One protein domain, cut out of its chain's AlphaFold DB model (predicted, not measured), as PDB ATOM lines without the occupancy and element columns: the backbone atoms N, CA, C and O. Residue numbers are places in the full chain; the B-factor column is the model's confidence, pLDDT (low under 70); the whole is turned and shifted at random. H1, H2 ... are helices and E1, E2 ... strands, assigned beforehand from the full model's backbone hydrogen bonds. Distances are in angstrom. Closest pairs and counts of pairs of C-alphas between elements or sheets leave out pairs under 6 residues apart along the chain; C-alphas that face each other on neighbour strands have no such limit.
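This is residues 3 to 118 of the 119 residues of an uncharacterized protein of bacterium (UniProt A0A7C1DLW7). What does the domain look like? A strongly twisted sheet of six strands has the helix H2 lying along one face, while the small helix H1 sits off the sheet, away from H2, between the long loops of residues 17 to 36 and 42 to 55. The long strands E3 and E6 run side by side, E6 at one edge of the sheet, and the short hairpin of E4 and E5 makes the other edge. What is it made of? The printed part has 116 residues with two named helices and six named strands, along the chain E1, E2, H1, E3, E4, E5, H2, E6; the sheet's order is E4, E5, E2, E1, E3, E6, all antiparallel, and the class is mixed. It is compact, with a radius of gyration of the C-alphas of 14.7 A and spans of 43 by 35 by 28 A.

Which strands are neighbours? E3, residues 56 to 66, and the edge strand E6, residues 107 to 117, are antiparallel at 164 degrees, with N 61 and O 112 2.9 A apart. E1, residues 3 to 7, is antiparallel to E3 at 159 degrees, with N 4 and O 62 2.8 A apart. E1 and E2, residues 11 to 16, form a hairpin at 155 degrees, with N 5 and O 13 2.8 A apart. What follows beyond E2? E5, residues 82 to 84, is antiparallel to E2 at 143 degrees, with N 14 and O 83 2.8 A apart. E5 and the edge strand E4, residues 77 to 80, form a hairpin at 134 degrees, with N 82 and O 80 3.1 A apart. Where is the long helix? H2, residues 88 to 100, is on the sheet, making two layers, a helix on one face of a sheet, at a height over the sheet of 9.4 A. It lies over E2, along the strands at 7 degrees on the local plane, and only just not over E1 and E3, on each of which 2 of its C-alphas fall. The closest C-alphas of E2 and H2 are those of Val 12 and Pro 88, 5.8 A apart. And H1? H1, residues 37 to 41, is not on the sheet and is apart from H2. E2, H1 and E3 form a split strand-helix-strand unit, two strands that run the same way with E1 between them, and its crossover is right-handed. In H1 and H2 every O i to N i+4 pair is within hydrogen-bond range.

Where do the strands run? E1 begins at C-alpha 3, (129.168, 141.759, 101.825), and spans 12.8 A; E2 spans 15.4 A, E3 33.3 A, E4 7.6 A and E5 6.6 A. E6 spans 33.0 A and ends at C-alpha 117, (141.028, 127.918, 114.804). And the helices? H1 spans 6.2 A, and H2 spans 17.7 A from C-alpha 88 at (143.373, 144.273, 100.885).

How large is it? The two C-alphas farthest apart are those of Gly 53 and Ser 105, 43.9 A. Is it unbroken? The printed part has no cut; the links E2 to H1, 20 residues, and H1 to E3, 14 residues, are long. Where is confidence low? Residues 22 to 24 and 73 to 83 are under 70, and the mean pLDDT of the printed part is 83.5.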
ATOM      1  N   LEU A   3     128.482 142.458 100.739       89.44
ATOM      2  CA  LEU A   3     129.168 141.759 101.825       89.44
ATOM      3  C   LEU A   3     130.552 141.317 101.354       89.44
ATOM      4  O   LEU A   3     130.682 140.680 100.309       89.44
ATOM      5  N   LEU A   4     131.571 141.647 102.137       90.00
ATOM      6  CA  LEU A   4     132.977 141.425 101.819       90.00
ATOM      7  C   LEU A   4     133.632 140.600 102.924       90.00
ATOM      8  O   LEU A   4     133.324 140.814 104.095       90.00
ATOM      9  N   SER A   5     134.566 139.725 102.559       91.00
ATOM     10  CA  SER A   5     135.485 139.074 103.494       91.00
ATOM     11  C   SER A   5     136.912 139.517 103.210       91.00
ATOM     12  O   SER A   5     137.378 139.384 102.080       91.00
ATOM     13  N   LEU A   6     137.590 140.049 104.223       90.62
ATOM     14  CA  LEU A   6     139.035 140.246 104.242       90.62
ATOM     15  C   LEU A   6     139.629 139.001 104.903       90.62
ATOM     16  O   LEU A   6     139.576 138.862 106.129       90.62
ATOM     17  N   ALA A   7     140.137 138.094 104.077       89.38
ATOM     18  CA  ALA A   7     140.628 136.796 104.509       89.38
ATOM     19  C   ALA A   7     142.106 136.848 104.915       89.38
ATOM     20  O   ALA A   7     142.865 137.734 104.507       89.38
ATOM     21  N   ALA A   8     142.534 135.857 105.697       88.62
ATOM     22  CA  ALA A   8     143.892 135.805 106.240       88.62
ATOM     23  C   ALA A   8     144.986 135.598 105.174       88.62
ATOM     24  O   ALA A   8     146.166 135.815 105.450       88.62
ATOM     25  N   ASN A   9     144.607 135.197 103.956       87.94
ATOM     26  CA  ASN A   9     145.490 135.030 102.797       87.94
ATOM     27  C   ASN A   9     145.721 136.332 102.011       87.94
ATOM     28  O   ASN A   9     146.046 136.276 100.825       87.94
ATOM     29  N   ASP A  10     145.512 137.488 102.642       86.06
ATOM     30  CA  ASP A  10     145.674 138.801 102.015       86.06
ATOM     31  C   ASP A  10     144.823 138.932 100.738       86.06
ATOM     32  O   ASP A  10     145.253 139.476  99.721       86.06
ATOM     33  N   THR A  11     143.588 138.418 100.786       85.69
ATOM     34  CA  THR A  11     142.618 138.498  99.686       85.69
ATOM     35  C   THR A  11     141.274 139.021 100.178       85.69
ATOM     36  O   THR A  11     140.817 138.687 101.271       85.69
ATOM     37  N   VAL A  12     140.623 139.844  99.351       87.81
ATOM     38  CA  VAL A  12     139.260 140.323  99.589       87.81
ATOM     39  C   VAL A  12     138.277 139.647  98.645       87.81
ATOM     40  O   VAL A  12     138.370 139.780  97.420       87.81
ATOM     41  N   TYR A  13     137.303 138.966  99.240       87.31
ATOM     42  CA  TYR A  13     136.224 138.268  98.551       87.31
ATOM     43  C   TYR A  13     134.915 139.046  98.664       87.31
ATOM     44  O   TYR A  13     134.594 139.574  99.727       87.31
ATOM     45  N   ILE A  14     134.122 139.066  97.596       86.62
ATOM     46  CA  ILE A  14     132.725 139.502  97.623       86.62
ATOM     47  C   ILE A  14     131.861 138.278  97.878       86.62
ATOM     48  O   ILE A  14     131.712 137.411  97.017       86.62
ATOM     49  N   LEU A  15     131.298 138.229  99.080       86.12
ATOM     50  CA  LEU A  15     130.379 137.184  99.508       86.12
ATOM     51  C   LEU A  15     128.957 137.440  99.002       86.12
ATOM     52  O   LEU A  15     128.200 136.491  98.812       86.12
ATOM     53  N   PHE A  16     128.586 138.707  98.793       85.62
ATOM     54  CA  PHE A  16     127.272 139.107  98.292       85.62
ATOM     55  C   PHE A  16     127.332 140.474  97.577       85.62
ATOM     56  O   PHE A  16     127.981 141.381  98.108       85.62
ATOM     57  N   PRO A  17     126.629 140.670  96.442       81.00
ATOM     58  CA  PRO A  17     125.896 139.651  95.679       81.00
ATOM     59  C   PRO A  17     126.831 138.593  95.079       81.00
ATOM     60  O   PRO A  17     128.035 138.811  94.954       81.00
ATOM     61  N   ASN A  18     126.270 137.434  94.746       77.56
ATOM     62  CA  ASN A  18     126.988 136.279  94.205       77.56
ATOM     63  C   ASN A  18     126.107 135.544  93.170       77.56
ATOM     64  O   ASN A  18     124.932 135.882  93.022       77.56
ATOM     65  N   LEU A  19     126.640 134.549  92.446       72.81
ATOM     66  CA  LEU A  19     125.869 133.849  91.397       72.81
ATOM     67  C   LEU A  19     124.625 133.118  91.927       72.81
ATOM     68  O   LEU A  19     123.649 132.971  91.196       72.81
ATOM     69  N   ALA A  20     124.649 132.667  93.183       71.81
ATOM     70  CA  ALA A  20     123.510 132.002  93.814       71.81
ATOM     71  C   ALA A  20     122.463 133.003  94.339       71.81
ATOM     72  O   ALA A  20     121.292 132.658  94.471       71.81
ATOM     73  N   GLN A  21     122.873 134.239  94.637       73.31
ATOM     74  CA  GLN A  21     122.045 135.285  95.230       73.31
ATOM     75  C   GLN A  21     122.354 136.642  94.582       73.31
ATOM     76  O   GLN A  21     123.188 137.420  95.057       73.31
ATOM     77  N   THR A  22     121.659 136.927  93.480       67.19
ATOM     78  CA  THR A  22     121.851 138.146  92.676       67.19
ATOM     79  C   THR A  22     121.009 139.331  93.158       67.19
ATOM     80  O   THR A  22     121.360 140.481  92.905       67.19
ATOM     81  N   GLY A  23     119.915 139.080  93.884       69.44
ATOM     82  CA  GLY A  23     119.031 140.125  94.399       69.44
ATOM     83  C   GLY A  23     119.667 140.897  95.556       69.44
ATOM     84  O   GLY A  23     119.626 140.442  96.690       69.44
ATOM     85  N   THR A  24     120.204 142.091  95.297       69.31
ATOM     86  CA  THR A  24     120.935 142.912  96.287       69.31
ATOM     87  C   THR A  24     120.043 143.670  97.277       69.31
ATOM     88  O   THR A  24     120.555 144.302  98.217       69.31
ATOM     89  N   ARG A  25     118.721 143.648  97.069       81.50
ATOM     90  CA  ARG A  25     117.750 144.432  97.835       81.50
ATOM     91  C   ARG A  25     117.413 143.746  99.154       81.50
ATOM     92  O   ARG A  25     116.796 142.689  99.183       81.50
ATOM     93  N   ILE A  26     117.751 144.417 100.248       83.50
ATOM     94  CA  ILE A  26     117.400 144.008 101.608       83.50
ATOM     95  C   ILE A  26     116.388 144.983 102.212       83.50
ATOM     96  O   ILE A  26     116.318 146.150 101.821       83.50
ATOM     97  N   ARG A  27     115.593 144.508 103.174       84.38
ATOM     98  CA  ARG A  27     114.696 145.356 103.973       84.38
ATOM     99  C   ARG A  27     115.377 145.745 105.279       84.38
ATOM    100  O   ARG A  27     115.933 144.880 105.952       84.38
ATOM    101  N   GLY A  28     115.308 147.029 105.629       84.94
ATOM    102  CA  GLY A  28     115.756 147.522 106.931       84.94
ATOM    103  C   GLY A  28     114.898 146.967 108.070       84.94
ATOM    104  O   GLY A  28     113.718 146.685 107.872       84.94
ATOM    105  N   GLY A  29     115.502 146.790 109.248       84.75
ATOM    106  CA  GLY A  29     114.823 146.255 110.436       84.75
ATOM    107  C   GLY A  29     114.548 144.747 110.401       84.75
ATOM    108  O   GLY A  29     113.884 144.234 111.295       84.75
ATOM    109  N   VAL A  30     115.049 144.035 109.389       87.12
ATOM    110  CA  VAL A  30     114.888 142.585 109.237       87.12
ATOM    111  C   VAL A  30     116.261 141.924 109.253       87.12
ATOM    112  O   VAL A  30     117.188 142.405 108.601       87.12
ATOM    113  N   SER A  31     116.391 140.815 109.979       87.50
ATOM    114  CA  SER A  31     117.585 139.973 109.933       87.50
ATOM    115  C   SER A  31     117.642 139.215 108.610       87.50
ATOM    116  O   SER A  31     116.690 138.530 108.240       87.50
ATOM    117  N   HIS A  32     118.771 139.319 107.914       84.69
ATOM    118  CA  HIS A  32     119.045 138.576 106.684       84.69
ATOM    119  C   HIS A  32     120.136 137.549 106.952       84.69
ATOM    120  O   HIS A  32     121.117 137.847 107.630       84.69
ATOM    121  N   GLU A  33     119.969 136.348 106.411       86.25
ATOM    122  CA  GLU A  33     120.941 135.268 106.532       86.25
ATOM    123  C   GLU A  33     121.643 135.051 105.192       86.25
ATOM    124  O   GLU A  33     120.990 134.938 104.153       86.25
ATOM    125  N   ILE A  34     122.978 135.014 105.215       84.06
ATOM    126  CA  ILE A  34     123.808 134.836 104.022       84.06
ATOM    127  C   ILE A  34     124.835 133.729 104.303       84.06
ATOM    128  O   ILE A  34     125.664 133.893 105.198       84.06
ATOM    129  N   PRO A  35     124.820 132.618 103.547       84.88
ATOM    130  CA  PRO A  35     123.833 132.289 102.522       84.88
ATOM    131  C   PRO A  35     122.453 131.976 103.110       84.88
ATOM    132  O   PRO A  35     122.360 131.458 104.225       84.88
ATOM    133  N   ASP A  36     121.385 132.236 102.351       85.25
ATOM    134  CA  ASP A  36     120.030 131.926 102.811       85.25
ATOM    135  C   ASP A  36     119.794 130.408 102.920       85.25
ATOM    136  O   ASP A  36     120.575 129.567 102.452       85.25
ATOM    137  N   LYS A  37     118.695 130.026 103.574       85.94
ATOM    138  CA  LYS A  37     118.360 128.616 103.803       85.94
ATOM    139  C   LYS A  37     118.245 127.809 102.503       85.94
ATOM    140  O   LYS A  37     118.737 126.683 102.473       85.94
ATOM    141  N   ALA A  38     117.643 128.370 101.453       84.56
ATOM    142  CA  ALA A  38     117.455 127.686 100.174       84.56
ATOM    143  C   ALA A  38     118.800 127.438  99.471       84.56
ATOM    144  O   ALA A  38     119.088 126.329  99.029       84.56
ATOM    145  N   SER A  39     119.676 128.440  99.466       82.62
ATOM    146  CA  SER A  39     121.028 128.369  98.917       82.62
ATOM    147  C   SER A  39     121.854 127.302  99.633       82.62
ATOM    148  O   SER A  39     122.508 126.482  98.988       82.62
ATOM    149  N   ARG A  40     121.766 127.236 100.969       85.38
ATOM    150  CA  ARG A  40     122.445 126.191 101.754       85.38
ATOM    151  C   ARG A  40     121.920 124.789 101.469       85.38
ATOM    152  O   ARG A  40     122.717 123.853 101.437       85.38
ATOM    153  N   GLN A  41     120.610 124.636 101.266       85.69
ATOM    154  CA  GLN A  41     120.003 123.357 100.874       85.69
ATOM    155  C   GLN A  41     120.472 122.907  99.486       85.69
ATOM    156  O   GLN A  41     120.709 121.721  99.284       85.69
ATOM    157  N   ASN A  42     120.724 123.857  98.585       81.69
ATOM    158  CA  ASN A  42     121.300 123.617  97.261       81.69
ATOM    159  C   ASN A  42     122.835 123.474  97.270       81.69
ATOM    160  O   ASN A  42     123.471 123.488  96.220       81.69
ATOM    161  N   GLY A  43     123.451 123.342  98.449       80.69
ATOM    162  CA  GLY A  43     124.880 123.068  98.598       80.69
ATOM    163  C   GLY A  43     125.783 124.302  98.647       80.69
ATOM    164  O   GLY A  43     126.987 124.146  98.862       80.69
ATOM    165  N   PHE A  44     125.245 125.521  98.530       82.06
ATOM    166  CA  PHE A  44     126.046 126.738  98.648       82.06
ATOM    167  C   PHE A  44     126.395 127.015 100.114       82.06
ATOM    168  O   PHE A  44     125.545 127.349 100.942       82.06
ATOM    169  N   ARG A  45     127.676 126.841 100.449       82.81
ATOM    170  CA  ARG A  45     128.224 127.028 101.795       82.81
ATOM    171  C   ARG A  45     129.512 127.833 101.723       82.81
ATOM    172  O   ARG A  45     130.390 127.520 100.925       82.81
ATOM    173  N   ILE A  46     129.642 128.815 102.610       82.44
ATOM    174  CA  ILE A  46     130.901 129.527 102.834       82.44
ATOM    175  C   ILE A  46     131.728 128.665 103.788       82.44
ATOM    176  O   ILE A  46     131.305 128.409 104.914       82.44
ATOM    177  N   ARG A  47     132.864 128.155 103.311       83.56
ATOM    178  CA  ARG A  47     133.784 127.349 104.118       83.56
ATOM    179  C   ARG A  47     134.932 128.231 104.581       83.56
ATOM    180  O   ARG A  47     135.560 128.887 103.757       83.56
ATOM    181  N   VAL A  48     135.197 128.204 105.879       85.12
ATOM    182  CA  VAL A  48     136.339 128.875 106.501       85.12
ATOM    183  C   VAL A  48     137.259 127.814 107.087       85.12
ATOM    184  O   VAL A  48     136.792 126.830 107.658       85.12
ATOM    185  N   ALA A  49     138.558 127.989 106.895       89.19
ATOM    186  CA  ALA A  49     139.598 127.117 107.419       89.19
ATOM    187  C   ALA A  49     140.849 127.957 107.666       89.19
ATOM    188  O   ALA A  49     141.018 129.008 107.045       89.19
ATOM    189  N   THR A  50     141.725 127.497 108.556       92.44
ATOM    190  CA  THR A  50     143.035 128.128 108.691       92.44
ATOM    191  C   THR A  50     143.881 127.869 107.447       92.44
ATOM    192  O   THR A  50     143.703 126.873 106.737       92.44
ATOM    193  N   LEU A  51     144.820 128.767 107.167       90.75
ATOM    194  CA  LEU A  51     145.795 128.547 106.108       90.75
ATOM    195  C   LEU A  51     146.732 127.390 106.486       90.75
ATOM    196  O   LEU A  51     146.988 127.159 107.674       90.75
ATOM    197  N   PRO A  52     147.305 126.689 105.490       90.50
ATOM    198  CA  PRO A  52     148.240 125.598 105.739       90.50
ATOM    199  C   PRO A  52     149.355 125.995 106.715       90.50
ATOM    200  O   PRO A  52     150.015 127.019 106.549       90.50
ATOM    201  N   GLY A  53     149.551 125.182 107.756       91.44
ATOM    202  CA  GLY A  53     150.560 125.418 108.793       91.44
ATOM    203  C   GLY A  53     150.165 126.428 109.879       91.44
ATOM    204  O   GLY A  53     150.930 126.616 110.826       91.44
ATOM    205  N   ARG A  54     148.982 127.053 109.802       91.06
ATOM    206  CA  ARG A  54     148.487 127.991 110.819       91.06
ATOM    207  C   ARG A  54     147.454 127.323 111.724       91.06
ATOM    208  O   ARG A  54     146.544 126.637 111.268       91.06
ATOM    209  N   ARG A  55     147.580 127.568 113.032       92.94
ATOM    210  CA  ARG A  55     146.611 127.117 114.053       92.94
ATOM    211  C   ARG A  55     145.457 128.093 114.254       92.94
ATOM    212  O   ARG A  55     144.423 127.719 114.800       92.94
ATOM    213  N   LYS A  56     145.657 129.352 113.865       94.06
ATOM    214  CA  LYS A  56     144.718 130.444 114.084       94.06
ATOM    215  C   LYS A  56     144.828 131.461 112.958       94.06
ATOM    216  O   LYS A  56     145.935 131.890 112.630       94.06
ATOM    217  N   ASP A  57     143.678 131.888 112.459       94.62
ATOM    218  CA  ASP A  57     143.543 132.968 111.495       94.62
ATOM    219  C   ASP A  57     142.467 133.955 111.922       94.62
ATOM    220  O   ASP A  57     141.462 133.577 112.519       94.62
ATOM    221  N   THR A  58     142.711 135.232 111.649       93.31
ATOM    222  CA  THR A  58     141.773 136.315 111.933       93.31
ATOM    223  C   THR A  58     141.316 136.907 110.617       93.31
ATOM    224  O   THR A  58     142.139 137.252 109.772       93.31
ATOM    225  N   GLU A  59     140.008 137.042 110.471       93.88
ATOM    226  CA  GLU A  59     139.358 137.521 109.259       93.88
ATOM    227  C   GLU A  59     138.315 138.581 109.624       93.88
ATOM    228  O   GLU A  59     137.886 138.692 110.779       93.88
ATOM    229  N   VAL A  60     137.915 139.393 108.646       93.88
ATOM    230  CA  VAL A  60     136.923 140.456 108.848       93.88
ATOM    231  C   VAL A  60     135.830 140.349 107.804       93.88
ATOM    232  O   VAL A  60     136.107 140.366 106.607       93.88
ATOM    233  N   ILE A  61     134.578 140.328 108.252       93.19
ATOM    234  CA  ILE A  61     133.429 140.567 107.383       93.19
ATOM    235  C   ILE A  61     133.076 142.048 107.433       93.19
ATOM    236  O   ILE A  61     132.935 142.612 108.518       93.19
ATOM    237  N   LYS A  62     132.887 142.667 106.265       92.50
ATOM    238  CA  LYS A  62     132.372 144.033 106.127       92.50
ATOM    239  C   LYS A  62     131.086 144.038 105.305       92.50
ATOM    240  O   LYS A  62     131.064 143.544 104.180       92.50
ATOM    241  N   ALA A  63     130.032 144.625 105.857       91.62
ATOM    242  CA  ALA A  63     128.743 144.824 105.213       91.62
ATOM    243  C   ALA A  63     128.535 146.306 104.888       91.62
ATOM    244  O   ALA A  63     128.784 147.178 105.722       91.62
ATOM    245  N   ILE A  64     128.062 146.584 103.674       90.44
ATOM    246  CA  ILE A  64     127.742 147.930 103.195       90.44
ATOM    247  C   ILE A  64     126.343 147.883 102.579       90.44
ATOM    248  O   ILE A  64     126.104 147.205 101.576       90.44
ATOM    249  N   ALA A  65     125.391 148.583 103.181       90.31
ATOM    250  CA  ALA A  65     124.025 148.698 102.688       90.31
ATOM    251  C   ALA A  65     123.770 150.119 102.189       90.31
ATOM    252  O   ALA A  65     124.142 151.083 102.847       90.31
ATOM    253  N   THR A  66     123.120 150.245 101.038       89.75
ATOM    254  CA  THR A  66     122.830 151.519 100.372       89.75
ATOM    255  C   THR A  66     121.319 151.671 100.204       89.75
ATOM    256  O   THR A  66     120.611 150.672 100.048       89.75
ATOM    257  N   LYS A  67     120.806 152.906 100.254       89.25
ATOM    258  CA  LYS A  67     119.375 153.188 100.020       89.25
ATOM    259  C   LYS A  67     118.969 152.976  98.562       89.25
ATOM    260  O   LYS A  67     117.834 152.587  98.300       89.25
ATOM    261  N   GLN A  68     119.892 153.233  97.641       84.50
ATOM    262  CA  GLN A  68     119.717 153.014  96.210       84.50
ATOM    263  C   GLN A  68     120.536 151.810  95.750       84.50
ATOM    264  O   GLN A  68     121.501 151.410  96.408       84.50
ATOM    265  N   GLU A  69     120.134 151.212  94.635       78.81
ATOM    266  CA  GLU A  69     120.943 150.195  93.977       78.81
ATOM    267  C   GLU A  69     122.162 150.865  93.347       78.81
ATOM    268  O   GLU A  69     122.034 151.817  92.581       78.81
ATOM    269  N   ILE A  70     123.346 150.385  93.711       74.69
ATOM    270  CA  ILE A  70     124.614 150.922  93.229       74.69
ATOM    271  C   ILE A  70     125.410 149.746  92.699       74.69
ATOM    272  O   ILE A  70     125.570 148.736  93.391       74.69
ATOM    273  N   ALA A  71     125.877 149.873  91.458       76.69
ATOM    274  CA  ALA A  71     126.696 148.853  90.830       76.69
ATOM    275  C   ALA A  71     127.951 148.600  91.677       76.69
ATOM    276  O   ALA A  71     128.515 149.522  92.275       76.69
ATOM    277  N   LEU A  72     128.385 147.341  91.735       73.81
ATOM    278  CA  LEU A  72     129.655 147.001  92.365       73.81
ATOM    279  C   LEU A  72     130.804 147.767  91.685       73.81
ATOM    280  O   LEU A  72     130.725 148.028  90.480       73.81
ATOM    281  N   PRO A  73     131.882 148.098  92.423       67.81
ATOM    282  CA  PRO A  73     133.052 148.731  91.830       67.81
ATOM    283  C   PRO A  73     133.532 147.924  90.614       67.81
ATOM    284  O   PRO A  73     133.657 146.702  90.693       67.81
ATOM    285  N   GLY A  74     133.795 148.595  89.489       59.66
ATOM    286  CA  GLY A  74     134.192 147.935  88.242       59.66
ATOM    287  C   GLY A  74     135.392 146.987  88.405       59.66
ATOM    288  O   GLY A  74     136.354 147.283  89.124       59.66
ATOM    289  N   GLY A  75     135.341 145.838  87.720       59.25
ATOM    290  CA  GLY A  75     136.402 144.823  87.735       59.25
ATOM    291  C   GLY A  75     136.285 143.773  88.844       59.25
ATOM    292  O   GLY A  75     137.298 143.184  89.215       59.25
ATOM    293  N   VAL A  76     135.085 143.566  89.392       64.75
ATOM    294  CA  VAL A  76     134.762 142.384  90.199       64.75
ATOM    295  C   VAL A  76     134.295 141.290  89.249       64.75
ATOM    296  O   VAL A  76     133.208 141.377  88.682       64.75
ATOM    297  N   ASP A  77     135.120 140.265  89.088       61.84
ATOM    298  CA  ASP A  77     134.733 139.058  88.369       61.84
ATOM    299  C   ASP A  77     133.905 138.155  89.294       61.84
ATOM    300  O   ASP A  77     134.429 137.635  90.277       61.84
ATOM    301  N   LEU A  78     132.609 138.007  88.999       66.00
ATOM    302  CA  LEU A  78     131.670 137.147  89.732       66.00
ATOM    303  C   LEU A  78     131.583 135.721  89.149       66.00
ATOM    304  O   LEU A  78     130.777 134.922  89.624       66.00
ATOM    305  N   SER A  79     132.385 135.379  88.133       54.97
ATOM    306  CA  SER A  79     132.251 134.129  87.361       54.97
ATOM    307  C   SER A  79     132.465 132.851  88.180       54.97
ATOM    308  O   SER A  79     131.956 131.796  87.813       54.97
ATOM    309  N   TYR A  80     133.177 132.927  89.309       52.75
ATOM    310  CA  TYR A  80     133.549 131.767  90.136       52.75
ATOM    311  C   TYR A  80     132.663 131.586  91.378       52.75
ATOM    312  O   TYR A  80     133.084 131.023  92.389       52.75
ATOM    313  N   GLY A  81     131.429 132.087  91.341       58.22
ATOM    314  CA  GLY A  81     130.498 132.023  92.465       58.22
ATOM    315  C   GLY A  81     130.683 133.185  93.433       58.22
ATOM    316  O   GLY A  81     129.704 133.866  93.706       58.22
ATOM    317  N   PHE A  82     131.908 133.472  93.881       59.53
ATOM    318  CA  PHE A  82     132.252 134.669  94.663       59.53
ATOM    319  C   PHE A  82     133.019 135.685  93.817       59.53
ATOM    320  O   PHE A  82     133.737 135.310  92.891       59.53
ATOM    321  N   GLY A  83     132.904 136.970  94.164       67.19
ATOM    322  CA  GLY A  83     133.690 138.021  93.518       67.19
ATOM    323  C   GLY A  83     135.103 138.116  94.079       67.19
ATOM    324  O   GLY A  83     135.276 138.088  95.295       67.19
ATOM    325  N   LEU A  84     136.115 138.287  93.228       73.00
ATOM    326  CA  LEU A  84     137.479 138.597  93.673       73.00
ATOM    327  C   LEU A  84     137.743 140.103  93.564       73.00
ATOM    328  O   LEU A  84     137.561 140.692  92.498       73.00
ATOM    329  N   MET A  85     138.213 140.733  94.647       76.00
ATOM    330  CA  MET A  85     138.621 142.147  94.641       76.00
ATOM    331  C   MET A  85     140.148 142.341  94.755       76.00
ATOM    332  O   MET A  85     140.635 143.473  94.796       76.00
ATOM    333  N   GLY A  86     140.914 141.249  94.724       80.06
ATOM    334  CA  GLY A  86     142.375 141.256  94.829       80.06
ATOM    335  C   GLY A  86     142.845 141.363  96.280       80.06
ATOM    336  O   GLY A  86     142.175 140.868  97.184       80.06
ATOM    337  N   THR A  87     143.993 142.007  96.505       82.00
ATOM    338  CA  THR A  87     144.569 142.173  97.850       82.00
ATOM    339  C   THR A  87     143.850 143.258  98.662       82.00
ATOM    340  O   THR A  87     143.271 144.172  98.068       82.00
ATOM    341  N   PRO A  88     143.923 143.247 100.007       80.25
ATOM    342  CA  PRO A  88     143.373 144.273 100.885       80.25
ATOM    343  C   PRO A  88     143.729 145.696 100.488       80.25
ATOM    344  O   PRO A  88     142.861 146.559 100.525       80.25
ATOM    345  N   ARG A  89     144.964 145.961 100.043       81.00
ATOM    346  CA  ARG A  89     145.354 147.304  99.587       81.00
ATOM    347  C   ARG A  89     144.582 147.731  98.336       81.00
ATOM    348  O   ARG A  89     144.067 148.845  98.283       81.00
ATOM    349  N   VAL A  90     144.500 146.854  97.335       82.00
ATOM    350  CA  VAL A  90     143.778 147.131  96.082       82.00
ATOM    351  C   VAL A  90     142.282 147.258  96.350       82.00
ATOM    352  O   VAL A  90     141.651 148.214  95.898       82.00
ATOM    353  N   ALA A  91     141.727 146.334  97.130       82.19
ATOM    354  CA  ALA A  91     140.335 146.343  97.535       82.19
ATOM    355  C   ALA A  91     139.989 147.594  98.347       82.19
ATOM    356  O   ALA A  91     138.984 148.231  98.060       82.19
ATOM    357  N   ALA A  92     140.839 148.019  99.286       80.31
ATOM    358  CA  ALA A  92     140.627 149.239 100.062       80.31
ATOM    359  C   ALA A  92     140.545 150.480  99.167       80.31
ATOM    360  O   ALA A  92     139.649 151.295  99.358       80.31
ATOM    361  N   ILE A  93     141.418 150.610  98.163       83.06
ATOM    362  CA  ILE A  93     141.372 151.730  97.210       83.06
ATOM    363  C   ILE A  93     140.081 151.685  96.381       83.06
ATOM    364  O   ILE A  93     139.395 152.700  96.258       83.06
ATOM    365  N   LYS A  94     139.721 150.512  95.838       84.06
ATOM    366  CA  LYS A  94     138.488 150.332  95.053       84.06
ATOM    367  C   LYS A  94     137.236 150.625  95.884       84.06
ATOM    368  O   LYS A  94     136.346 151.326  95.412       84.06
ATOM    369  N   LEU A  95     137.191 150.135  97.121       82.81
ATOM    370  CA  LEU A  95     136.092 150.357  98.059       82.81
ATOM    371  C   LEU A  95     136.019 151.808  98.514       82.81
ATOM    372  O   LEU A  95     134.925 152.347  98.567       82.81
ATOM    373  N   ALA A  96     137.147 152.450  98.821       82.69
ATOM    374  CA  ALA A  96     137.169 153.858  99.202       82.69
ATOM    375  C   ALA A  96     136.628 154.732  98.070       82.69
ATOM    376  O   ALA A  96     135.757 155.563  98.309       82.69
ATOM    377  N   ARG A  97     137.073 154.487  96.831       85.25
ATOM    378  CA  ARG A  97     136.547 155.175  95.649       85.25
ATOM    379  C   ARG A  97     135.044 154.944  95.491       85.25
ATOM    380  O   ARG A  97     134.294 155.907  95.410       85.25
ATOM    381  N   TRP A  98     134.599 153.692  95.538       85.75
ATOM    382  CA  TRP A  98     133.176 153.367  95.445       85.75
ATOM    383  C   TRP A  98     132.348 154.028  96.556       85.75
ATOM    384  O   TRP A  98     131.321 154.631  96.286       85.75
ATOM    385  N   LEU A  99     132.824 154.014  97.802       84.94
ATOM    386  CA  LEU A  99     132.155 154.668  98.928       84.94
ATOM    387  C   LEU A  99     132.110 156.194  98.782       84.94
ATOM    388  O   LEU A  99     131.169 156.808  99.274       84.94
ATOM    389  N   THR A 100     133.088 156.829  98.129       87.06
ATOM    390  CA  THR A 100     133.054 158.288  97.900       87.06
ATOM    391  C   THR A 100     131.950 158.717  96.936       87.06
ATOM    392  O   THR A 100     131.502 159.857  97.008       87.06
ATOM    393  N   GLU A 101     131.461 157.803  96.096       86.94
ATOM    394  CA  GLU A 101     130.354 158.047  95.162       86.94
ATOM    395  C   GLU A 101     128.977 157.973  95.854       86.94
ATOM    396  O   GLU A 101     127.969 158.361  95.271       86.94
ATOM    397  N   ILE A 102     128.924 157.508  97.109       88.00
ATOM    398  CA  ILE A 102     127.682 157.265  97.851       88.00
ATOM    399  C   ILE A 102     127.610 158.234  99.031       88.00
ATOM    400  O   ILE A 102     128.453 158.136  99.927       88.00
ATOM    401  N   PRO A 103     126.615 159.129  99.125       91.31
ATOM    402  CA  PRO A 103     126.493 160.021 100.273       91.31
ATOM    403  C   PRO A 103     126.460 159.245 101.605       91.31
ATOM    404  O   PRO A 103     125.776 158.222 101.697       91.31
ATOM    405  N   PRO A 104     127.141 159.710 102.674       89.19
ATOM    406  CA  PRO A 104     127.114 159.030 103.972       89.19
ATOM    407  C   PRO A 104     125.698 158.823 104.534       89.19
ATOM    408  O   PRO A 104     125.428 157.810 105.166       89.19
ATOM    409  N   SER A 105     124.768 159.741 104.252       92.94
ATOM    410  CA  SER A 105     123.349 159.652 104.638       92.94
ATOM    411  C   SER A 105     122.547 158.597 103.857       92.94
ATOM    412  O   SER A 105     121.392 158.302 104.197       92.94
ATOM    413  N   GLU A 106     123.136 158.031 102.805       92.19
ATOM    414  CA  GLU A 106     122.537 157.027 101.928       92.19
ATOM    415  C   GLU A 106     123.157 155.639 102.082       92.19
ATOM    416  O   GLU A 106     122.735 154.704 101.397       92.19
ATOM    417  N   ARG A 107     124.101 155.478 103.017       91.56
ATOM    418  CA  ARG A 107     124.733 154.193 103.310       91.56
ATOM    419  C   ARG A 107     124.797 153.881 104.800       91.56
ATOM    420  O   ARG A 107     124.827 154.767 105.644       91.56
ATOM    421  N   ALA A 108     124.852 152.593 105.103       91.38
ATOM    422  CA  ALA A 108     125.156 152.049 106.415       91.38
ATOM    423  C   ALA A 108     126.293 151.034 106.275       91.38
ATOM    424  O   ALA A 108     126.321 150.252 105.322       91.38
ATOM    425  N   GLU A 109     127.224 151.047 107.224       91.94
ATOM    426  CA  GLU A 109     128.397 150.175 107.235       91.94
ATOM    427  C   GLU A 109     128.471 149.429 108.568       91.94
ATOM    428  O   GLU A 109     128.209 150.003 109.624       91.94
ATOM    429  N   ALA A 110     128.847 148.154 108.523       92.81
ATOM    430  CA  ALA A 110     129.119 147.349 109.707       92.81
ATOM    431  C   ALA A 110     130.273 146.389 109.425       92.81
ATOM    432  O   ALA A 110     130.421 145.905 108.302       92.81
ATOM    433  N   SER A 111     131.068 146.090 110.450       94.31
ATOM    434  CA  SER A 111     132.166 145.134 110.348       94.31
ATOM    435  C   SER A 111     132.201 144.231 111.569       94.31
ATOM    436  O   SER A 111     131.939 144.682 112.682       94.31
ATOM    437  N   VAL A 112     132.573 142.970 111.366       95.19
ATOM    438  CA  VAL A 112     132.839 142.018 112.444       95.19
ATOM    439  C   VAL A 112     134.148 141.295 112.168       95.19
ATOM    440  O   VAL A 112     134.389 140.822 111.060       95.19
ATOM    441  N   MET A 113     135.004 141.236 113.181       94.94
ATOM    442  CA  MET A 113     136.231 140.452 113.156       94.94
ATOM    443  C   MET A 113     135.960 139.102 113.814       94.94
ATOM    444  O   MET A 113     135.358 139.053 114.885       94.94
ATOM    445  N   TYR A 114     136.410 138.022 113.188       93.62
ATOM    446  CA  TYR A 114     136.283 136.672 113.726       93.62
ATOM    447  C   TYR A 114     137.609 135.929 113.645       93.62
ATOM    448  O   TYR A 114     138.527 136.305 112.917       93.62
ATOM    449  N   THR A 115     137.716 134.875 114.445       94.56
ATOM    450  CA  THR A 115     138.876 133.994 114.474       94.56
ATOM    451  C   THR A 115     138.456 132.596 114.053       94.56
ATOM    452  O   THR A 115     137.493 132.054 114.591       94.56
ATOM    453  N   VAL A 116     139.225 132.005 113.146       93.00
ATOM    454  CA  VAL A 116     139.165 130.590 112.783       93.00
ATOM    455  C   VAL A 116     140.311 129.882 113.495       93.00
ATOM    456  O   VAL A 116     141.452 130.344 113.451       93.00
ATOM    457  N   THR A 117     140.021 128.773 114.164       92.81
ATOM    458  CA  THR A 117     141.028 127.918 114.804       92.81
ATOM    459  C   THR A 117     141.005 126.540 114.166       92.81
ATOM    460  O   THR A 117     139.927 126.012 113.905       92.81
ATOM    461  N   ALA A 118     142.182 125.970 113.918       84.12
ATOM    462  CA  ALA A 118     142.295 124.563 113.556       84.12
ATOM    463  C   ALA A 118     141.992 123.717 114.800       84.12
ATOM    464  O   ALA A 118     142.583 123.976 115.854       84.12
TER     465      ALA A 118